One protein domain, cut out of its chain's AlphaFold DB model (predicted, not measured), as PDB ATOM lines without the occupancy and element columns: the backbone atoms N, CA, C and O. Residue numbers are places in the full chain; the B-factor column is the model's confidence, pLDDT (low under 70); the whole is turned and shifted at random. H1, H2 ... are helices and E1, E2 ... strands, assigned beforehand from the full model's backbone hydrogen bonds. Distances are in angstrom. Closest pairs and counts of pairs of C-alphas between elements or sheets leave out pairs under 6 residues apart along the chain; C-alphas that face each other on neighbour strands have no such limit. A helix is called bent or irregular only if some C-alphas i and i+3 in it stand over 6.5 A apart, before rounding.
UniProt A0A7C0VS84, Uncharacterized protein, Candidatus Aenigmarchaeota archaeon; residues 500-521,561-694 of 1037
ATOM      1  N   TYR A 500     118.579 -39.460   1.678       93.31
ATOM      2  CA  TYR A 500     119.571 -38.756   2.477       93.31
ATOM      3  C   TYR A 500     119.132 -37.310   2.698       93.31
ATOM      4  O   TYR A 500     118.475 -36.716   1.842       93.31
ATOM      5  N   ALA A 501     119.531 -36.739   3.831       92.31
ATOM      6  CA  ALA A 501     119.170 -35.381   4.217       92.31
ATOM      7  C   ALA A 501     119.543 -34.329   3.152       92.31
ATOM      8  O   ALA A 501     120.654 -34.320   2.605       92.31
ATOM      9  N   GLY A 502     118.620 -33.401   2.888       90.00
ATOM     10  CA  GLY A 502     118.845 -32.241   2.024       90.00
ATOM     11  C   GLY A 502     119.058 -32.607   0.553       90.00
ATOM     12  O   GLY A 502     118.220 -33.246  -0.075       90.00
ATOM     13  N   ILE A 503     120.177 -32.167  -0.033       90.69
ATOM     14  CA  ILE A 503     120.505 -32.420  -1.452       90.69
ATOM     15  C   ILE A 503     121.397 -33.647  -1.647       90.69
ATOM     16  O   ILE A 503     121.794 -33.950  -2.776       90.69
ATOM     17  N   LEU A 504     121.732 -34.364  -0.574       91.44
ATOM     18  CA  LEU A 504     122.677 -35.473  -0.637       91.44
ATOM     19  C   LEU A 504     122.217 -36.602  -1.557       91.44
ATOM     20  O   LEU A 504     123.068 -37.236  -2.173       91.44
ATOM     21  N   ASP A 505     120.913 -36.774  -1.780       92.00
ATOM     22  CA  ASP A 505     120.384 -37.692  -2.795       92.00
ATOM     23  C   ASP A 505     120.998 -37.460  -4.187       92.00
ATOM     24  O   ASP A 505     121.347 -38.419  -4.881       92.00
ATOM     25  N   LYS A 506     121.233 -36.198  -4.581       90.12
ATOM     26  CA  LYS A 506     121.850 -35.843  -5.874       90.12
ATOM     27  C   LYS A 506     123.267 -36.406  -6.021       90.12
ATOM     28  O   LYS A 506     123.693 -36.706  -7.140       90.12
ATOM     29  N   TYR A 507     123.996 -36.529  -4.914       88.88
ATOM     30  CA  TYR A 507     125.385 -36.978  -4.894       88.88
ATOM     31  C   TYR A 507     125.480 -38.476  -4.577       88.88
ATOM     32  O   TYR A 507     126.077 -39.235  -5.340       88.88
ATOM     33  N   LEU A 508     124.834 -38.917  -3.498       89.38
ATOM     34  CA  LEU A 508     124.965 -40.255  -2.923       89.38
ATOM     35  C   LEU A 508     124.185 -41.340  -3.676       89.38
ATOM     36  O   LEU A 508     124.555 -42.517  -3.584       89.38
ATOM     37  N   LEU A 509     123.141 -40.973  -4.432       92.06
ATOM     38  CA  LEU A 509     122.414 -41.895  -5.317       92.06
ATOM     39  C   LEU A 509     122.975 -41.906  -6.751       92.06
ATOM     40  O   LEU A 509     122.642 -42.791  -7.543       92.06
ATOM     41  N   ASN A 510     123.869 -40.971  -7.099       92.38
ATOM     42  CA  ASN A 510     124.505 -40.934  -8.412       92.38
ATOM     43  C   ASN A 510     125.613 -41.995  -8.511       92.38
ATOM     44  O   ASN A 510     126.743 -41.798  -8.063       92.38
ATOM     45  N   LYS A 511     125.299 -43.127  -9.151       91.44
ATOM     46  CA  LYS A 511     126.217 -44.272  -9.292       91.44
ATOM     47  C   LYS A 511     127.559 -43.909  -9.938       91.44
ATOM     48  O   LYS A 511     128.588 -44.433  -9.515       91.44
ATOM     49  N   THR A 512     127.560 -43.027 -10.938       90.94
ATOM     50  CA  THR A 512     128.778 -42.619 -11.653       90.94
ATOM     51  C   THR A 512     129.690 -41.806 -10.745       90.94
ATOM     52  O   THR A 512     130.873 -42.122 -10.624       90.94
ATOM     53  N   LEU A 513     129.125 -40.811 -10.056       87.81
ATOM     54  CA  LEU A 513     129.870 -39.997  -9.104       87.81
ATOM     55  C   LEU A 513     130.396 -40.847  -7.941       87.81
ATOM     56  O   LEU A 513     131.570 -40.769  -7.606       87.81
ATOM     57  N   MET A 514     129.567 -41.726  -7.379       88.88
ATOM     58  CA  MET A 514     129.965 -42.595  -6.268       88.88
ATOM     59  C   MET A 514     131.095 -43.559  -6.636       88.88
ATOM     60  O   MET A 514     131.983 -43.809  -5.824       88.88
ATOM     61  N   LYS A 515     131.088 -44.101  -7.860       89.31
ATOM     62  CA  LYS A 515     132.183 -44.946  -8.353       89.31
ATOM     63  C   LYS A 515     133.478 -44.149  -8.509       89.31
ATOM     64  O   LYS A 515     134.543 -44.664  -8.190       89.31
ATOM     65  N   MET A 516     133.379 -42.912  -8.990       89.19
ATOM     66  CA  MET A 516     134.520 -42.011  -9.121       89.19
ATOM     67  C   MET A 516     135.100 -41.646  -7.747       89.19
ATOM     68  O   MET A 516     136.288 -41.855  -7.537       89.19
ATOM     69  N   LEU A 517     134.272 -41.195  -6.800       87.75
ATOM     70  CA  LEU A 517     134.711 -40.796  -5.457       87.75
ATOM     71  C   LEU A 517     135.341 -41.952  -4.668       87.75
ATOM     72  O   LEU A 517     136.319 -41.741  -3.966       87.75
ATOM     73  N   ARG A 518     134.839 -43.186  -4.812       85.56
ATOM     74  CA  ARG A 518     135.438 -44.373  -4.164       85.56
ATOM     75  C   ARG A 518     136.850 -44.698  -4.645       85.56
ATOM     76  O   ARG A 518     137.608 -45.309  -3.903       85.56
ATOM     77  N   ASN A 519     137.173 -44.326  -5.879       87.19
ATOM     78  CA  ASN A 519     138.479 -44.569  -6.489       87.19
ATOM     79  C   ASN A 519     139.364 -43.314  -6.474       87.19
ATOM     80  O   ASN A 519     140.454 -43.332  -7.042       87.19
ATOM     81  N   PHE A 520     138.872 -42.217  -5.898       89.19
ATOM     82  CA  PHE A 520     139.583 -40.953  -5.837       89.19
ATOM     83  C   PHE A 520     140.532 -40.950  -4.635       89.19
ATOM     84  O   PHE A 520     140.135 -41.272  -3.516       89.19
ATOM     85  N   ASP A 521     141.788 -40.580  -4.868       87.94
ATOM     86  CA  ASP A 521     142.779 -40.430  -3.808       87.94
ATOM     87  C   ASP A 521     142.608 -39.070  -3.116       87.94
ATOM     88  O   ASP A 521     143.037 -38.028  -3.619       87.94
ATOM     89  N   LEU A 561     135.592 -32.487  -9.040       85.06
ATOM     90  CA  LEU A 561     134.671 -31.583  -8.370       85.06
ATOM     91  C   LEU A 561     135.488 -30.493  -7.677       85.06
ATOM     92  O   LEU A 561     136.701 -30.618  -7.512       85.06
ATOM     93  N   ASP A 562     134.796 -29.444  -7.252       86.06
ATOM     94  CA  ASP A 562     135.384 -28.402  -6.423       86.06
ATOM     95  C   ASP A 562     136.072 -29.014  -5.171       86.06
ATOM     96  O   ASP A 562     135.472 -29.878  -4.519       86.06
ATOM     97  N   PRO A 563     137.316 -28.612  -4.829       84.94
ATOM     98  CA  PRO A 563     138.073 -29.189  -3.713       84.94
ATOM     99  C   PRO A 563     137.334 -29.118  -2.376       84.94
ATOM    100  O   PRO A 563     137.467 -30.018  -1.547       84.94
ATOM    101  N   LYS A 564     136.550 -28.058  -2.175       82.94
ATOM    102  CA  LYS A 564     135.762 -27.814  -0.971       82.94
ATOM    103  C   LYS A 564     134.630 -28.838  -0.856       82.94
ATOM    104  O   LYS A 564     134.500 -29.516   0.158       82.94
ATOM    105  N   ILE A 565     133.917 -29.074  -1.962       84.31
ATOM    106  CA  ILE A 565     132.895 -30.130  -2.068       84.31
ATOM    107  C   ILE A 565     133.514 -31.525  -1.892       84.31
ATOM    108  O   ILE A 565     132.897 -32.392  -1.279       84.31
ATOM    109  N   LEU A 566     134.724 -31.766  -2.412       86.81
ATOM    110  CA  LEU A 566     135.411 -33.053  -2.253       86.81
ATOM    111  C   LEU A 566     135.768 -33.358  -0.793       86.81
ATOM    112  O   LEU A 566     135.599 -34.505  -0.384       86.81
ATOM    113  N   ARG A 567     136.219 -32.366  -0.009       85.00
ATOM    114  CA  ARG A 567     136.475 -32.546   1.434       85.00
ATOM    115  C   ARG A 567     135.203 -32.923   2.185       85.00
ATOM    116  O   ARG A 567     135.179 -33.944   2.859       85.00
ATOM    117  N   GLU A 568     134.133 -32.166   1.981       84.81
ATOM    118  CA  GLU A 568     132.842 -32.413   2.634       84.81
ATOM    119  C   GLU A 568     132.250 -33.776   2.240       84.81
ATOM    120  O   GLU A 568     131.789 -34.540   3.085       84.81
ATOM    121  N   LEU A 569     132.314 -34.145   0.953       87.31
ATOM    122  CA  LEU A 569     131.854 -35.459   0.501       87.31
ATOM    123  C   LEU A 569     132.690 -36.601   1.081       87.31
ATOM    124  O   LEU A 569     132.126 -37.662   1.318       87.31
ATOM    125  N   ARG A 570     133.998 -36.428   1.319       87.38
ATOM    126  CA  ARG A 570     134.822 -37.456   1.978       87.38
ATOM    127  C   ARG A 570     134.264 -37.794   3.356       87.38
ATOM    128  O   ARG A 570     134.057 -38.969   3.654       87.38
ATOM    129  N   ASP A 571     134.006 -36.769   4.156       84.12
ATOM    130  CA  ASP A 571     133.580 -36.928   5.544       84.12
ATOM    131  C   ASP A 571     132.143 -37.487   5.589       84.12
ATOM    132  O   ASP A 571     131.866 -38.464   6.288       84.12
ATOM    133  N   ILE A 572     131.256 -37.000   4.711       88.56
ATOM    134  CA  ILE A 572     129.903 -37.554   4.521       88.56
ATOM    135  C   ILE A 572     129.942 -39.008   4.033       88.56
ATOM    136  O   ILE A 572     129.083 -39.799   4.405       88.56
ATOM    137  N   LEU A 573     130.908 -39.405   3.199       87.44
ATOM    138  CA  LEU A 573     131.025 -40.785   2.715       87.44
ATOM    139  C   LEU A 573     131.449 -41.761   3.817       87.44
ATOM    140  O   LEU A 573     130.983 -42.902   3.804       87.44
ATOM    141  N   GLN A 574     132.308 -41.328   4.744       87.06
ATOM    142  CA  GLN A 574     132.703 -42.125   5.912       87.06
ATOM    143  C   GLN A 574     131.519 -42.345   6.864       87.06
ATOM    144  O   GLN A 574     131.363 -43.438   7.400       87.06
ATOM    145  N   HIS A 575     130.646 -41.341   6.977       88.31
ATOM    146  CA  HIS A 575     129.472 -41.313   7.856       88.31
ATOM    147  C   HIS A 575     128.143 -41.418   7.096       88.31
ATOM    148  O   HIS A 575     127.106 -40.927   7.532       88.31
ATOM    149  N   LYS A 576     128.154 -42.051   5.918       88.69
ATOM    150  CA  LYS A 576     127.037 -41.991   4.964       88.69
ATOM    151  C   LYS A 576     125.704 -42.460   5.550       88.69
ATOM    152  O   LYS A 576     124.661 -41.915   5.189       88.69
ATOM    153  N   GLU A 577     125.727 -43.484   6.396       90.81
ATOM    154  CA  GLU A 577     124.508 -44.015   7.011       90.81
ATOM    155  C   GLU A 577     123.912 -43.052   8.049       90.81
ATOM    156  O   GLU A 577     122.696 -43.023   8.189       90.81
ATOM    157  N   ASP A 578     124.713 -42.184   8.671       91.25
ATOM    158  CA  ASP A 578     124.235 -41.210   9.663       91.25
ATOM    159  C   ASP A 578     123.350 -40.127   8.993       91.25
ATOM    160  O   ASP A 578     122.382 -39.620   9.569       91.25
ATOM    161  N   PHE A 579     123.631 -39.811   7.721       91.88
ATOM    162  CA  PHE A 579     122.839 -38.889   6.892       91.88
ATOM    163  C   PHE A 579     121.603 -39.532   6.256       91.88
ATOM    164  O   PHE A 579     120.842 -38.844   5.563       91.88
ATOM    165  N   LYS A 580     121.422 -40.846   6.413       91.88
ATOM    166  CA  LYS A 580     120.267 -41.558   5.877       91.88
ATOM    167  C   LYS A 580     119.046 -41.252   6.734       91.88
ATOM    168  O   LYS A 580     119.097 -41.291   7.958       91.88
ATOM    169  N   VAL A 581     117.944 -40.955   6.063       90.31
ATOM    170  CA  VAL A 581     116.676 -40.629   6.707       90.31
ATOM    171  C   VAL A 581     115.908 -41.919   6.979       90.31
ATOM    172  O   VAL A 581     115.676 -42.700   6.047       90.31
ATOM    173  N   ASP A 582     115.507 -42.143   8.233       87.31
ATOM    174  CA  ASP A 582     114.574 -43.223   8.550       87.31
ATOM    175  C   ASP A 582     113.181 -42.879   8.012       87.31
ATOM    176  O   ASP A 582     112.625 -41.804   8.232       87.31
ATOM    177  N   LYS A 583     112.632 -43.823   7.256       88.62
ATOM    178  CA  LYS A 583     111.344 -43.722   6.573       88.62
ATOM    179  C   LYS A 583     110.247 -44.505   7.282       88.62
ATOM    180  O   LYS A 583     109.131 -44.588   6.760       88.62
ATOM    181  N   THR A 584     110.562 -45.096   8.430       90.81
ATOM    182  CA  THR A 584     109.636 -45.880   9.236       90.81
ATOM    183  C   THR A 584     108.597 -44.970   9.874       90.81
ATOM    184  O   THR A 584     108.914 -44.083  10.665       90.81
ATOM    185  N   ILE A 585     107.329 -45.187   9.524       92.81
ATOM    186  CA  ILE A 585     106.222 -44.405  10.073       92.81
ATOM    187  C   ILE A 585     105.796 -45.056  11.389       92.81
ATOM    188  O   ILE A 585     105.265 -46.169  11.414       92.81
ATOM    189  N   ILE A 586     106.002 -44.350  12.497       90.75
ATOM    190  CA  ILE A 586     105.654 -44.842  13.838       90.75
ATOM    191  C   ILE A 586     104.256 -44.386  14.270       90.75
ATOM    192  O   ILE A 586     103.592 -45.070  15.057       90.75
ATOM    193  N   TRP A 587     103.779 -43.257  13.732       92.88
ATOM    194  CA  TRP A 587     102.477 -42.693  14.077       92.88
ATOM    195  C   TRP A 587     101.865 -41.861  12.945       92.88
ATOM    196  O   TRP A 587     102.573 -41.286  12.119       92.88
ATOM    197  N   VAL A 588     100.535 -41.782  12.942       95.56
ATOM    198  CA  VAL A 588      99.762 -40.841  12.128       95.56
ATOM    199  C   VAL A 588      98.674 -40.208  12.993       95.56
ATOM    200  O   VAL A 588      98.009 -40.901  13.763       95.56
ATOM    201  N   SER A 589      98.503 -38.897  12.880       95.31
ATOM    202  CA  SER A 589      97.456 -38.129  13.564       95.31
ATOM    203  C   SER A 589      96.868 -37.077  12.634       95.31
ATOM    204  O   SER A 589      97.444 -36.787  11.586       95.31
ATOM    205  N   VAL A 590      95.720 -36.530  13.018       95.69
ATOM    206  CA  VAL A 590      95.009 -35.500  12.259       95.69
ATOM    207  C   VAL A 590      94.777 -34.278  13.137       95.69
ATOM    208  O   VAL A 590      94.533 -34.453  14.331       95.69
ATOM    209  N   GLY A 591      94.884 -33.093  12.544       94.06
ATOM    210  CA  GLY A 591      94.677 -31.799  13.198       94.06
ATOM    211  C   GLY A 591      95.015 -30.644  12.256       94.06
ATOM    212  O   GLY A 591      95.761 -30.850  11.296       94.06
ATOM    213  N   ASP A 592      94.450 -29.464  12.486       94.56
ATOM    214  CA  ASP A 592      94.657 -28.264  11.661       94.56
ATOM    215  C   ASP A 592      95.985 -27.574  12.016       94.56
ATOM    216  O   ASP A 592      96.040 -26.589  12.747       94.56
ATOM    217  N   LEU A 593      97.093 -28.125  11.519       94.12
ATOM    218  CA  LEU A 593      98.442 -27.622  11.807       94.12
ATOM    219  C   LEU A 593      98.892 -26.512  10.844       94.12
ATOM    220  O   LEU A 593     100.020 -26.020  10.958       94.12
ATOM    221  N   ASN A 594      98.064 -26.155   9.858       92.12
ATOM    222  CA  ASN A 594      98.351 -25.095   8.892       92.12
ATOM    223  C   ASN A 594      97.451 -23.848   9.068       92.12
ATOM    224  O   ASN A 594      97.790 -22.791   8.522       92.12
ATOM    225  N   GLY A 595      96.371 -23.957   9.852       91.06
ATOM    226  CA  GLY A 595      95.427 -22.888  10.180       91.06
ATOM    227  C   GLY A 595      94.412 -22.576   9.075       91.06
ATOM    228  O   GLY A 595      93.935 -21.439   8.992       91.06
ATOM    229  N   ASP A 596      94.121 -23.518   8.169       91.19
ATOM    230  CA  ASP A 596      93.164 -23.342   7.062       91.19
ATOM    231  C   ASP A 596      91.722 -23.743   7.424       91.19
ATOM    232  O   ASP A 596      90.803 -23.579   6.608       91.19
ATOM    233  N   GLY A 597      91.500 -24.196   8.660       89.75
ATOM    234  CA  GLY A 597      90.220 -24.659   9.183       89.75
ATOM    235  C   GLY A 597      89.877 -26.097   8.789       89.75
ATOM    236  O   GLY A 597      88.728 -26.515   8.978       89.75
ATOM    237  N   VAL A 598      90.812 -26.844   8.195       92.31
ATOM    238  CA  VAL A 598      90.637 -28.237   7.782       92.31
ATOM    239  C   VAL A 598      91.733 -29.096   8.400       92.31
ATOM    240  O   VAL A 598      92.914 -28.829   8.224       92.31
ATOM    241  N   ASP A 599      91.342 -30.200   9.047       95.56
ATOM    242  CA  ASP A 599      92.316 -31.149   9.589       95.56
ATOM    243  C   ASP A 599      93.303 -31.597   8.500       95.56
ATOM    244  O   ASP A 599      92.892 -32.065   7.430       95.56
ATOM    245  N   ASP A 600      94.591 -31.537   8.819       96.69
ATOM    246  CA  ASP A 600      95.703 -32.061   8.038       96.69
ATOM    247  C   ASP A 600      96.146 -33.440   8.540       96.69
ATOM    248  O   ASP A 600      95.594 -34.003   9.486       96.69
ATOM    249  N   ILE A 601      97.162 -34.017   7.895       97.88
ATOM    250  CA  ILE A 601      97.766 -35.284   8.307       97.88
ATOM    251  C   ILE A 601      99.187 -35.035   8.802       97.88
ATOM    252  O   ILE A 601     100.081 -34.731   8.009       97.88
ATOM    253  N   LEU A 602      99.412 -35.266  10.095       97.31
ATOM    254  CA  LEU A 602     100.746 -35.329  10.681       97.31
ATOM    255  C   LEU A 602     101.249 -36.774  10.653       97.31
ATOM    256  O   LEU A 602     100.658 -37.671  11.263       97.31
ATOM    257  N   VAL A 603     102.352 -36.998   9.946       96.50
ATOM    258  CA  VAL A 603     103.045 -38.286   9.872       96.50
ATOM    259  C   VAL A 603     104.328 -38.195  10.677       96.50
ATOM    260  O   VAL A 603     105.184 -37.358  10.393       96.50
ATOM    261  N   SER A 604     104.475 -39.091  11.647       94.25
ATOM    262  CA  SER A 604     105.608 -39.097  12.567       94.25
ATOM    263  C   SER A 604     106.509 -40.294  12.304       94.25
ATOM    264  O   SER A 604     106.052 -41.435  12.194       94.25
ATOM    265  N   THR A 605     107.803 -40.011  12.255       92.12
ATOM    266  CA  THR A 605     108.908 -40.975  12.331       92.12
ATOM    267  C   THR A 605     109.707 -40.685  13.604       92.12
ATOM    268  O   THR A 605     109.387 -39.736  14.327       92.12
ATOM    269  N   GLU A 606     110.741 -41.474  13.887       88.75
ATOM    270  CA  GLU A 606     111.599 -41.245  15.055       88.75
ATOM    271  C   GLU A 606     112.252 -39.850  15.017       88.75
ATOM    272  O   GLU A 606     112.053 -39.052  15.937       88.75
ATOM    273  N   ASP A 607     112.902 -39.504  13.901       91.31
ATOM    274  CA  ASP A 607     113.641 -38.243  13.745       91.31
ATOM    275  C   ASP A 607     112.843 -37.128  13.039       91.31
ATOM    276  O   ASP A 607     113.103 -35.944  13.242       91.31
ATOM    277  N   LEU A 608     111.862 -37.473  12.202       93.00
ATOM    278  CA  LEU A 608     111.150 -36.518  11.344       93.00
ATOM    279  C   LEU A 608     109.657 -36.460  11.638       93.00
ATOM    280  O   LEU A 608     109.046 -37.432  12.092       93.00
ATOM    281  N   MET A 609     109.060 -35.336  11.265       93.69
ATOM    282  CA  MET A 609     107.622 -35.182  11.096       93.69
ATOM    283  C   MET A 609     107.298 -34.544   9.746       93.69
ATOM    284  O   MET A 609     108.036 -33.696   9.239       93.69
ATOM    285  N   VAL A 610     106.192 -34.977   9.154       95.44
ATOM    286  CA  VAL A 610     105.721 -34.527   7.843       95.44
ATOM    287  C   VAL A 610     104.281 -34.074   7.962       95.44
ATOM    288  O   VAL A 610     103.450 -34.833   8.462       95.44
ATOM    289  N   LEU A 611     103.982 -32.887   7.439       96.19
ATOM    290  CA  LEU A 611     102.613 -32.411   7.286       96.19
ATOM    291  C   LEU A 611     102.146 -32.600   5.847       96.19
ATOM    292  O   LEU A 611     102.780 -32.110   4.906       96.19
ATOM    293  N   LEU A 612     101.030 -33.304   5.672       97.06
ATOM    294  CA  LEU A 612     100.308 -33.363   4.406       97.06
ATOM    295  C   LEU A 612      99.008 -32.574   4.528       97.06
ATOM    296  O   LEU A 612      98.225 -32.845   5.436       97.06
ATOM    297  N   ASN A 613      98.746 -31.689   3.566       95.75
ATOM    298  CA  ASN A 613      97.514 -30.914   3.544       95.75
ATOM    299  C   ASN A 613      96.283 -31.833   3.405       95.75
ATOM    300  O   ASN A 613      96.223 -32.675   2.497       95.75
ATOM    301  N   GLY A 614      95.289 -31.664   4.274       93.62
ATOM    302  CA  GLY A 614      94.106 -32.525   4.352       93.62
ATOM    303  C   GLY A 614      93.169 -32.465   3.142       93.62
ATOM    304  O   GLY A 614      92.397 -33.403   2.903       93.62
ATOM    305  N   LEU A 615      93.247 -31.399   2.336       91.44
ATOM    306  CA  LEU A 615      92.418 -31.207   1.142       91.44
ATOM    307  C   LEU A 615      92.995 -31.893  -0.099       91.44
ATOM    308  O   LEU A 615      92.234 -32.375  -0.943       91.44
ATOM    309  N   ASN A 616      94.323 -31.907  -0.246       92.81
ATOM    310  CA  ASN A 616      94.988 -32.300  -1.495       92.81
ATOM    311  C   ASN A 616      96.138 -33.319  -1.335       92.81
ATOM    312  O   ASN A 616      96.694 -33.766  -2.344       92.81
ATOM    313  N   PHE A 617      96.479 -33.697  -0.100       94.25
ATOM    314  CA  PHE A 617      97.533 -34.650   0.271       94.25
ATOM    315  C   PHE A 617      98.944 -34.286  -0.221       94.25
ATOM    316  O   PHE A 617      99.804 -35.164  -0.372       94.25
ATOM    317  N   LYS A 618      99.198 -33.006  -0.515       94.12
ATOM    318  CA  LYS A 618     100.540 -32.502  -0.814       94.12
ATOM    319  C   LYS A 618     101.297 -32.251   0.479       94.12
ATOM    320  O   LYS A 618     100.718 -31.846   1.479       94.12
ATOM    321  N   THR A 619     102.598 -32.504   0.433       94.56
ATOM    322  CA  THR A 619     103.504 -32.193   1.533       94.56
ATOM    323  C   THR A 619     103.658 -30.686   1.659       94.56
ATOM    324  O   THR A 619     104.141 -30.053   0.721       94.56
ATOM    325  N   GLU A 620     103.275 -30.145   2.810       93.81
ATOM    326  CA  GLU A 620     103.473 -28.734   3.152       93.81
ATOM    327  C   GLU A 620     104.892 -28.516   3.678       93.81
ATOM    328  O   GLU A 620     105.618 -27.635   3.219       93.81
ATOM    329  N   TRP A 621     105.335 -29.383   4.589       93.19
ATOM    330  CA  TRP A 621     106.692 -29.351   5.124       93.19
ATOM    331  C   TRP A 621     107.146 -30.712   5.655       93.19
ATOM    332  O   TRP A 621     106.348 -31.603   5.953       93.19
ATOM    333  N   ILE A 622     108.468 -30.857   5.753       94.06
ATOM    334  CA  ILE A 622     109.171 -31.971   6.395       94.06
ATOM    335  C   ILE A 622     110.143 -31.332   7.379       94.06
ATOM    336  O   ILE A 622     110.942 -30.489   6.969       94.06
ATOM    337  N   ILE A 623     110.068 -31.715   8.650       93.88
ATOM    338  CA  ILE A 623     110.943 -31.193   9.699       93.88
ATOM    339  C   ILE A 623     111.696 -32.367  10.334       93.88
ATOM    340  O   ILE A 623     111.084 -33.336  10.773       93.88
ATOM    341  N   ASP A 624     113.021 -32.270  10.352       94.38
ATOM    342  CA  ASP A 624     114.000 -33.213  10.887       94.38
ATOM    343  C   ASP A 624     114.581 -32.645  12.193       94.38
ATOM    344  O   ASP A 624     115.002 -31.481  12.231       94.38
ATOM    345  N   CYS A 625     114.592 -33.449  13.259       93.12
ATOM    346  CA  CYS A 625     115.164 -33.054  14.547       93.12
ATOM    347  C   CYS A 625     116.695 -33.078  14.545       93.12
ATOM    348  O   CYS A 625     117.315 -32.520  15.444       93.12
ATOM    349  N   ARG A 626     117.332 -33.713  13.552       93.88
ATOM    350  CA  ARG A 626     118.790 -33.861  13.473       93.88
ATOM    351  C   ARG A 626     119.408 -32.704  12.701       93.88
ATOM    352  O   ARG A 626     119.818 -32.848  11.545       93.88
ATOM    353  N   ARG A 627     119.516 -31.538  13.346       92.81
ATOM    354  CA  ARG A 627     120.015 -30.313  12.698       92.81
ATOM    355  C   ARG A 627     121.419 -30.468  12.105       92.81
ATOM    356  O   ARG A 627     121.694 -29.957  11.015       92.81
ATOM    357  N   TRP A 628     122.273 -31.258  12.753       91.31
ATOM    358  CA  TRP A 628     123.643 -31.547  12.314       91.31
ATOM    359  C   TRP A 628     123.729 -32.197  10.917       91.31
ATOM    360  O   TRP A 628     124.722 -31.994  10.219       91.31
ATOM    361  N   ARG A 629     122.683 -32.892  10.429       92.06
ATOM    362  CA  ARG A 629     122.655 -33.461   9.059       92.06
ATOM    363  C   ARG A 629     122.697 -32.389   7.962       92.06
ATOM    364  O   ARG A 629     123.026 -32.676   6.803       92.06
ATOM    365  N   TYR A 630     122.352 -31.153   8.318       92.56
ATOM    366  CA  TYR A 630     122.284 -30.018   7.405       92.56
ATOM    367  C   TYR A 630     123.365 -28.971   7.671       92.56
ATOM    368  O   TYR A 630     123.587 -28.118   6.813       92.56
ATOM    369  N   ASP A 631     124.070 -29.046   8.802       88.69
ATOM    370  CA  ASP A 631     125.151 -28.118   9.147       88.69
ATOM    371  C   ASP A 631     126.494 -28.515   8.508       88.69
ATOM    372  O   ASP A 631     127.511 -28.709   9.163       88.69
ATOM    373  N   ASN A 632     126.479 -28.652   7.184       87.00
ATOM    374  CA  ASN A 632     127.652 -28.852   6.336       87.00
ATOM    375  C   ASN A 632     127.499 -28.009   5.072       87.00
ATOM    376  O   ASN A 632     126.393 -27.611   4.708       87.00
ATOM    377  N   GLU A 633     128.580 -27.733   4.357       83.44
ATOM    378  CA  GLU A 633     128.535 -26.747   3.270       83.44
ATOM    379  C   GLU A 633     127.643 -27.160   2.091       83.44
ATOM    380  O   GLU A 633     127.099 -26.304   1.388       83.44
ATOM    381  N   ILE A 634     127.437 -28.466   1.902       87.19
ATOM    382  CA  ILE A 634     126.581 -29.018   0.847       87.19
ATOM    383  C   ILE A 634     125.096 -28.808   1.182       87.19
ATOM    384  O   ILE A 634     124.310 -28.430   0.301       87.19
ATOM    385  N   ASN A 635     124.710 -29.025   2.443       90.00
ATOM    386  CA  ASN A 635     123.324 -28.969   2.903       90.00
ATOM    387  C   ASN A 635     122.930 -27.663   3.607       90.00
ATOM    388  O   ASN A 635     121.732 -27.451   3.783       90.00
ATOM    389  N   ARG A 636     123.863 -26.765   3.949       89.88
ATOM    390  CA  ARG A 636     123.597 -25.581   4.795       89.88
ATOM    391  C   ARG A 636     122.458 -24.701   4.289       89.88
ATOM    392  O   ARG A 636     121.686 -24.175   5.080       89.88
ATOM    393  N   LYS A 637     122.275 -24.598   2.969       91.50
ATOM    394  CA  LYS A 637     121.152 -23.856   2.359       91.50
ATOM    395  C   LYS A 637     119.762 -24.463   2.618       91.50
ATOM    396  O   LYS A 637     118.761 -23.813   2.346       91.50
ATOM    397  N   PHE A 638     119.700 -25.709   3.079       92.12
ATOM    398  CA  PHE A 638     118.475 -26.425   3.430       92.12
ATOM    399  C   PHE A 638     118.268 -26.550   4.943       92.12
ATOM    400  O   PHE A 638     117.253 -27.105   5.356       92.12
ATOM    401  N   LEU A 639     119.195 -26.032   5.756       92.00
ATOM    402  CA  LEU A 639     119.127 -26.079   7.216       92.00
ATOM    403  C   LEU A 639     117.785 -25.538   7.717       92.00
ATOM    404  O   LEU A 639     117.025 -26.266   8.345       92.00
ATOM    405  N   ASP A 640     117.425 -24.313   7.341       89.44
ATOM    406  CA  ASP A 640     116.167 -23.691   7.777       89.44
ATOM    407  C   ASP A 640     114.948 -24.150   6.953       89.44
ATOM    408  O   ASP A 640     113.809 -23.803   7.258       89.44
ATOM    409  N   VAL A 641     115.154 -24.971   5.917       91.19
ATOM    410  CA  VAL A 641     114.056 -25.601   5.165       91.19
ATOM    411  C   VAL A 641     113.552 -26.830   5.914       91.19
ATOM    412  O   VAL A 641     112.347 -26.953   6.118       91.19
ATOM    413  N   TYR A 642     114.470 -27.700   6.343       93.00
ATOM    414  CA  TYR A 642     114.145 -29.001   6.929       93.00
ATOM    415  C   TYR A 642     114.309 -29.073   8.442       93.00
ATOM    416  O   TYR A 642     114.015 -30.111   9.009       93.00
ATOM    417  N   THR A 643     114.776 -28.028   9.123       93.31
ATOM    418  CA  THR A 643     114.982 -28.078  10.580       93.31
ATOM    419  C   THR A 643     114.384 -26.853  11.257       93.31
ATOM    420  O   THR A 643     114.178 -25.807  10.631       93.31
ATOM    421  N   ARG A 644     114.086 -26.979  12.550       91.25
ATOM    422  CA  ARG A 644     113.585 -25.895  13.398       91.25
ATOM    423  C   ARG A 644     114.307 -25.938  14.738       91.25
ATOM    424  O   ARG A 644     114.510 -27.018  15.278       91.25
ATOM    425  N   SER A 645     114.669 -24.778  15.280       87.69
ATOM    426  CA  SER A 645     115.380 -24.687  16.566       87.69
ATOM    427  C   SER A 645     114.578 -25.270  17.731       87.69
ATOM    428  O   SER A 645     115.153 -25.854  18.641       87.69
ATOM    429  N   TRP A 646     113.251 -25.145  17.696       88.25
ATOM    430  CA  TRP A 646     112.357 -25.686  18.719       88.25
ATOM    431  C   TRP A 646     112.212 -27.214  18.662       88.25
ATOM    432  O   TRP A 646     111.699 -27.806  19.607       88.25
ATOM    433  N   PHE A 647     112.686 -27.858  17.594       88.81
ATOM    434  CA  PHE A 647     112.576 -29.301  17.372       88.81
ATOM    435  C   PHE A 647     113.943 -30.013  17.327       88.81
ATOM    436  O   PHE A 647     114.026 -31.176  16.946       88.81
ATOM    437  N   ASP A 648     115.027 -29.336  17.707       89.12
ATOM    438  CA  ASP A 648     116.387 -29.888  17.645       89.12
ATOM    439  C   ASP A 648     116.626 -30.961  18.728       89.12
ATOM    440  O   ASP A 648     116.366 -30.724  19.909       89.12
ATOM    441  N   ASP A 649     117.087 -32.149  18.323       86.50
ATOM    442  CA  ASP A 649     117.287 -33.339  19.175       86.50
ATOM    443  C   ASP A 649     116.056 -33.752  20.022       86.50
ATOM    444  O   ASP A 649     116.160 -34.318  21.121       86.50
ATOM    445  N   VAL A 650     114.859 -33.503  19.478       85.12
ATOM    446  CA  VAL A 650     113.570 -33.925  20.047       85.12
ATOM    447  C   VAL A 650     112.970 -35.079  19.230       85.12
ATOM    448  O   VAL A 650     111.991 -34.932  18.496       85.12
ATOM    449  N   ASP A 651     113.590 -36.251  19.333       89.69
ATOM    450  CA  ASP A 651     113.102 -37.502  18.745       89.69
ATOM    451  C   ASP A 651     111.840 -38.048  19.440       89.69
ATOM    452  O   ASP A 651     111.439 -37.597  20.514       89.69
ATOM    453  N   GLY A 652     111.183 -39.020  18.801       90.50
ATOM    454  CA  GLY A 652     110.030 -39.735  19.356       90.50
ATOM    455  C   GLY A 652     108.748 -39.580  18.543       90.50
ATOM    456  O   GLY A 652     108.772 -39.256  17.356       90.50
ATOM    457  N   VAL A 653     107.607 -39.838  19.177       92.88
ATOM    458  CA  VAL A 653     106.281 -39.800  18.554       92.88
ATOM    459  C   VAL A 653     105.665 -38.418  18.719       92.88
ATOM    460  O   VAL A 653     105.641 -37.878  19.820       92.88
ATOM    461  N   LYS A 654     105.121 -37.879  17.626       93.56
ATOM    462  CA  LYS A 654     104.437 -36.586  17.578       93.56
ATOM    463  C   LYS A 654     102.985 -36.814  17.207       93.56
ATOM    464  O   LYS A 654     102.700 -37.600  16.299       93.56
ATOM    465  N   VAL A 655     102.091 -36.153  17.924       94.69
ATOM    466  CA  VAL A 655     100.649 -36.299  17.775       94.69
ATOM    467  C   VAL A 655     100.039 -34.908  17.750       94.69
ATOM    468  O   VAL A 655     100.232 -34.143  18.691       94.69
ATOM    469  N   ALA A 656      99.320 -34.599  16.675       94.44
ATOM    470  CA  ALA A 656      98.483 -33.409  16.615       94.44
ATOM    471  C   ALA A 656      97.376 -33.532  17.670       94.44
ATOM    472  O   ALA A 656      96.734 -34.584  17.793       94.44
ATOM    473  N   ILE A 657      97.194 -32.475  18.444       93.00
ATOM    474  CA  ILE A 657      96.153 -32.335  19.454       93.00
ATOM    475  C   ILE A 657      95.402 -31.030  19.197       93.00
ATOM    476  O   ILE A 657      95.843 -30.217  18.398       93.00
ATOM    477  N   ASN A 658      94.278 -30.837  19.876       91.38
ATOM    478  CA  ASN A 658      93.493 -29.614  19.763       91.38
ATOM    479  C   ASN A 658      94.333 -28.353  20.027       91.38
ATOM    480  O   ASN A 658      95.241 -28.390  20.854       91.38
ATOM    481  N   ASP A 659      93.961 -27.256  19.378       92.62
ATOM    482  CA  ASP A 659      94.370 -25.890  19.709       92.62
ATOM    483  C   ASP A 659      94.079 -25.571  21.194       92.62
ATOM    484  O   ASP A 659      92.930 -25.399  21.607       92.62
ATOM    485  N   ILE A 660      95.118 -25.577  22.041       92.88
ATOM    486  CA  ILE A 660      95.005 -25.311  23.484       92.88
ATOM    487  C   ILE A 660      95.086 -23.812  23.779       92.88
ATOM    488  O   ILE A 660      94.602 -23.377  24.832       92.88
ATOM    489  N   ASN A 661      95.763 -23.044  22.925       92.12
ATOM    490  CA  ASN A 661      96.025 -21.621  23.137       92.12
ATOM    491  C   ASN A 661      95.018 -20.700  22.414       92.12
ATOM    492  O   ASN A 661      95.111 -19.481  22.581       92.12
ATOM    493  N   ASP A 662      94.049 -21.286  21.706       91.25
ATOM    494  CA  ASP A 662      93.009 -20.635  20.913       91.25
ATOM    495  C   ASP A 662      93.587 -19.715  19.810       91.25
ATOM    496  O   ASP A 662      93.025 -18.649  19.521       91.25
ATOM    497  N   ASP A 663      94.734 -20.075  19.215       92.19
ATOM    498  CA  ASP A 663      95.382 -19.292  18.149       92.19
ATOM    499  C   ASP A 663      94.940 -19.664  16.720       92.19
ATOM    500  O   ASP A 663      95.318 -18.992  15.752       92.19
ATOM    501  N   GLY A 664      94.062 -20.661  16.600       90.25
ATOM    502  CA  GLY A 664      93.509 -21.176  15.353       90.25
ATOM    503  C   GLY A 664      94.368 -22.247  14.685       90.25
ATOM    504  O   GLY A 664      94.053 -22.622  13.557       90.25
ATOM    505  N   ILE A 665      95.441 -22.708  15.334       94.38
ATOM    506  CA  ILE A 665      96.311 -23.788  14.865       94.38
ATOM    507  C   ILE A 665      96.391 -24.852  15.957       94.38
ATOM    508  O   ILE A 665      96.627 -24.560  17.124       94.38
ATOM    509  N   ASP A 666      96.229 -26.109  15.564       94.75
ATOM    510  CA  ASP A 666      96.347 -27.238  16.478       94.75
ATOM    511  C   ASP A 666      97.774 -27.374  17.046       94.75
ATOM    512  O   ASP A 666      98.785 -27.102  16.389       94.75
ATOM    513  N   ASP A 667      97.864 -27.862  18.281       95.50
ATOM    514  CA  ASP A 667      99.124 -28.028  18.999       95.50
ATOM    515  C   ASP A 667      99.730 -29.427  18.795       95.50
ATOM    516  O   ASP A 667      99.116 -30.347  18.243       95.50
ATOM    517  N   ILE A 668     100.964 -29.632  19.270       95.38
ATOM    518  CA  ILE A 668     101.659 -30.921  19.159       95.38
ATOM    519  C   ILE A 668     102.004 -31.476  20.539       95.38
ATOM    520  O   ILE A 668     102.773 -30.896  21.309       95.38
ATOM    521  N   PHE A 669     101.510 -32.682  20.816       95.81
ATOM    522  CA  PHE A 669     101.978 -33.498  21.928       95.81
ATOM    523  C   PHE A 669     103.066 -34.458  21.457       95.81
ATOM    524  O   PHE A 669     102.880 -35.209  20.495       95.81
ATOM    525  N   LEU A 670     104.204 -34.453  22.145       94.56
ATOM    526  CA  LEU A 670     105.347 -35.297  21.819       94.56
ATOM    527  C   LEU A 670     105.702 -36.192  22.998       94.56
ATOM    528  O   LEU A 670     105.743 -35.745  24.143       94.56
ATOM    529  N   PHE A 671     106.007 -37.456  22.719       93.19
ATOM    530  CA  PHE A 671     106.521 -38.386  23.719       93.19
ATOM    531  C   PHE A 671     107.623 -39.286  23.156       93.19
ATOM    532  O   PHE A 671     107.585 -39.707  22.000       93.19
ATOM    533  N   ARG A 672     108.611 -39.591  23.997       90.06
ATOM    534  CA  ARG A 672     109.799 -40.390  23.662       90.06
ATOM    535  C   ARG A 672     110.194 -41.301  24.818       90.06
ATOM    536  O   ARG A 672     109.500 -41.331  25.823       90.06
ATOM    537  N   HIS A 673     111.305 -42.022  24.696       86.06
ATOM    538  CA  HIS A 673     111.732 -43.075  25.631       86.06
ATOM    539  C   HIS A 673     111.678 -42.726  27.131       86.06
ATOM    540  O   HIS A 673     111.451 -43.622  27.943       86.06
ATOM    541  N   ASP A 674     111.893 -41.467  27.517       90.38
ATOM    542  CA  ASP A 674     111.991 -41.049  28.920       90.38
ATOM    543  C   ASP A 674     111.215 -39.767  29.267       90.38
ATOM    544  O   ASP A 674     111.258 -39.325  30.420       90.38
ATOM    545  N   SER A 675     110.511 -39.152  28.314       92.69
ATOM    546  CA  SER A 675     109.784 -37.904  28.549       92.69
ATOM    547  C   SER A 675     108.583 -37.707  27.625       92.69
ATOM    548  O   SER A 675     108.434 -38.364  26.594       92.69
ATOM    549  N   TYR A 676     107.705 -36.790  28.025       94.94
ATOM    550  CA  TYR A 676     106.631 -36.248  27.202       94.94
ATOM    551  C   TYR A 676     106.556 -34.730  27.368       94.94
ATOM    552  O   TYR A 676     106.958 -34.182  28.401       94.94
ATOM    553  N   MET A 677     106.057 -34.040  26.350       95.12
ATOM    554  CA  MET A 677     106.090 -32.585  26.258       95.12
ATOM    555  C   MET A 677     104.974 -32.036  25.372       95.12
ATOM    556  O   MET A 677     104.474 -32.728  24.485       95.12
ATOM    557  N   LEU A 678     104.608 -30.783  25.635       95.88
ATOM    558  CA  LEU A 678     103.661 -30.011  24.837       95.88
ATOM    559  C   LEU A 678     104.410 -28.933  24.052       95.88
ATOM    560  O   LEU A 678     105.200 -28.177  24.628       95.88
ATOM    561  N   PHE A 679     104.104 -28.849  22.766       95.06
ATOM    562  CA  PHE A 679     104.500 -27.776  21.871       95.06
ATOM    563  C   PHE A 679     103.256 -27.013  21.441       95.06
ATOM    564  O   PHE A 679     102.390 -27.595  20.792       95.06
ATOM    565  N   GLN A 680     103.190 -25.735  21.806       95.69
ATOM    566  CA  GLN A 680     102.099 -24.859  21.405       95.69
ATOM    567  C   GLN A 680     102.437 -24.104  20.130       95.69
ATOM    568  O   GLN A 680     103.579 -23.668  19.971       95.69
ATOM    569  N   SER A 681     101.464 -23.934  19.250       94.19
ATOM    570  CA  SER A 681     101.526 -23.040  18.103       94.19
ATOM    571  C   SER A 681     101.876 -21.611  18.545       94.19
ATOM    572  O   SER A 681     101.575 -21.142  19.647       94.19
ATOM    573  N   LYS A 682     102.639 -20.917  17.703       90.56
ATOM    574  CA  LYS A 682     102.982 -19.504  17.872       90.56
ATOM    575  C   LYS A 682     103.239 -18.888  16.506       90.56
ATOM    576  O   LYS A 682     104.377 -18.774  16.037       90.56
ATOM    577  N   GLY A 683     102.164 -18.497  15.832       82.19
ATOM    578  CA  GLY A 683     102.240 -18.014  14.456       82.19
ATOM    579  C   GLY A 683     102.516 -19.162  13.481       82.19
ATOM    580  O   GLY A 683     101.631 -19.954  13.216       82.19
ATOM    581  N   LYS A 684     103.721 -19.246  12.900       74.12
ATOM    582  CA  LYS A 684     104.105 -20.347  11.977       74.12
ATOM    583  C   LYS A 684     105.098 -21.343  12.586       74.12
ATOM    584  O   LYS A 684     105.655 -22.179  11.874       74.12
ATOM    585  N   GLU A 685     105.382 -21.197  13.871       87.50
ATOM    586  CA  GLU A 685     106.315 -22.034  14.620       87.50
ATOM    587  C   GLU A 685     105.623 -22.628  15.843       87.50
ATOM    588  O   GLU A 685     104.461 -22.323  16.106       87.50
ATOM    589  N   PHE A 686     106.351 -23.461  16.585       92.06
ATOM    590  CA  PHE A 686     105.889 -24.026  17.841       92.06
ATOM    591  C   PHE A 686     106.866 -23.691  18.970       92.06
ATOM    592  O   PHE A 686     108.076 -23.603  18.764       92.06
ATOM    593  N   GLU A 687     106.351 -23.528  20.182       93.38
ATOM    594  CA  GLU A 687     107.127 -23.273  21.390       93.38
ATOM    595  C   GLU A 687     106.891 -24.385  22.417       93.38
ATOM    596  O   GLU A 687     105.757 -24.773  22.695       93.38
ATOM    597  N   LYS A 688     107.974 -24.911  23.003       94.12
ATOM    598  CA  LYS A 688     107.875 -25.923  24.059       94.12
ATOM    599  C   LYS A 688     107.348 -25.287  25.343       94.12
ATOM    600  O   LYS A 688     108.047 -24.492  25.965       94.12
ATOM    601  N   VAL A 689     106.166 -25.709  25.778       94.75
ATOM    602  CA  VAL A 689     105.518 -25.203  26.997       94.75
ATOM    603  C   VAL A 689     106.072 -25.892  28.238       94.75
ATOM    604  O   VAL A 689     106.426 -25.250  29.225       94.75
ATOM    605  N   TYR A 690     106.153 -27.221  28.200       94.81
ATOM    606  CA  TYR A 690     106.689 -28.023  29.294       94.81
ATOM    607  C   TYR A 690     107.290 -29.327  28.778       94.81
ATOM    608  O   TYR A 690     106.927 -29.823  27.718       94.81
ATOM    609  N   GLU A 691     108.154 -29.930  29.591       94.50
ATOM    610  CA  GLU A 691     108.645 -31.296  29.418       94.50
ATOM    611  C   GLU A 691     108.630 -32.006  30.773       94.50
ATOM    612  O   GLU A 691     109.054 -31.446  31.787       94.50
ATOM    613  N   LYS A 692     108.132 -33.244  30.807       94.94
ATOM    614  CA  LYS A 692     108.066 -34.065  32.017       94.94
ATOM    615  C   LYS A 692     108.720 -35.414  31.773       94.94
ATOM    616  O   LYS A 692     108.443 -36.080  30.782       94.94
ATOM    617  N   LYS A 693     109.579 -35.821  32.707       93.31
ATOM    618  CA  LYS A 693     110.286 -37.105  32.653       93.31
ATOM    619  C   LYS A 693     109.447 -38.238  33.232       93.31
ATOM    620  O   LYS A 693     108.734 -38.049  34.220       93.31
ATOM    621  N   LEU A 694     109.590 -39.425  32.653       89.88
ATOM    622  CA  LEU A 694     108.918 -40.647  33.073       89.88
ATOM    623  C   LEU A 694     109.887 -41.838  33.006       89.88
ATOM    624  O   LEU A 694     110.348 -42.235  31.942       89.88
TER     625      LEU A 694
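Overview. This is residues 500 to 521 and 561 to 694 of the 1037 residues of an uncharacterized protein of Candidatus Aenigmarchaeota archaeon (UniProt A0A7C0VS84). What shape do these atoms make? Two twisted sheets of four strands each, E1 E2 E3 E4 and E5 E6 E7 E8, make a loose sandwich towards one end of a long model; they are only partly face to face, meeting mainly where E5 packs on E1 and E2. The helices H1, H2 and H3 form a small group at the other end, on neither sheet, while H4 is beside E4 at the edge of the first sheet. What is it made of, and how large is it? The printed part has 156 residues, with four named helices and eight named strands in the order H1 H2 H3 E1 E2 E3 E4 H4 E5 E6 E7 E8, of class mixed, helices and strands. Both sheets are antiparallel, each in chain order across. The whole is only just compact, close to loose, with a radius of gyration of the C-alphas of 17.9 A, and elongated, spanning 58 by 38 by 25 A.

Arrangement. How is each sheet built? E1, residues 587 to 591, E2, 600 to 604, E3, 608 to 612, and E4, 619 to 624, form a strongly twisted meander, each strand the antiparallel neighbour of the one before, with N 589 and O 602 3.0 A apart, N 603 and O 610 2.8 A, and N 609 and O 623 2.9 A, within hydrogen-bond range. E5, residues 653 to 657, E6, 667 to 672, E7, 675 to 682, and E8, 685 to 693, form a second strongly twisted meander, with N 655 and O 669 2.9 A apart, N 670 and O 677 2.9 A, and N 680 and O 687 2.9 A. Each of these six neighbour pairs is a hairpin, and E8 bends by 52 degrees at residue 689. How do the sheets meet? They form a sandwich, two sheets face to face, with 39 pairs of C-alphas within 10 A and best planes 19 degrees apart. The closest C-alphas of E1 and E5 are those of Gly 591 and Ala 656, 5.4 A apart, but E4 is apart from E5, E6, E7 and E8. Where are the helices? H4, residues 636 to 642, is on the first sheet at the sheet's level, its height over the sheet 0.8 A from a local plane of just 6 C-alphas; its closest C-alpha pair with E4 is Tyr 642 and Ile 623, 4.8 A. H1, residues 504 to 508, and H2, residues 511 to 518, touch only at the corner and only just, with 3 pairs of C-alphas within 8 A, the closest Leu 508 and Met 514 at 6.5 A. H3, residues 563 to 574, is near H1 and near H2, with 6 and 7 pairs of C-alphas within 10 A. What do the helix backbones show? In H1, H2 and H3 every O i to N i+4 pair is within hydrogen-bond range; in H4 it is 1 of 3, beside 2 of 4 O i to N i+3 pairs, and H4 is irregular, with C-alphas 637 and 640 7.4 A apart.

Along the chain. Where do the sheets begin and end? C-alpha 587, where E1 begins, is at (102.477, -42.693, 14.077), and C-alpha 693, where E8 ends, is at (110.286, -37.105, 32.653). Which elements are longest? From first to last C-alpha E8 measures 23.8 A, E7 22.3 A, and E6 and H3 17.0 A each. Where does the first helix begin? H1 begins with C-alpha 504 at (122.677, -35.473, -0.637).

Size, cuts and confidence. How far does it reach? The C-alphas of Asp 521 and Asp 662 are the two farthest apart, 59.0 A. Is the printed part unbroken? Residues 522 to 560 are not printed, and C-alphas 521 and 561 are 12.8 A apart across the cut. Which links are long, and how confident is the model? H3 to E1 and E4 to H4 are long links; the mean pLDDT of the printed part is 91.3, and no printed residue is under 70.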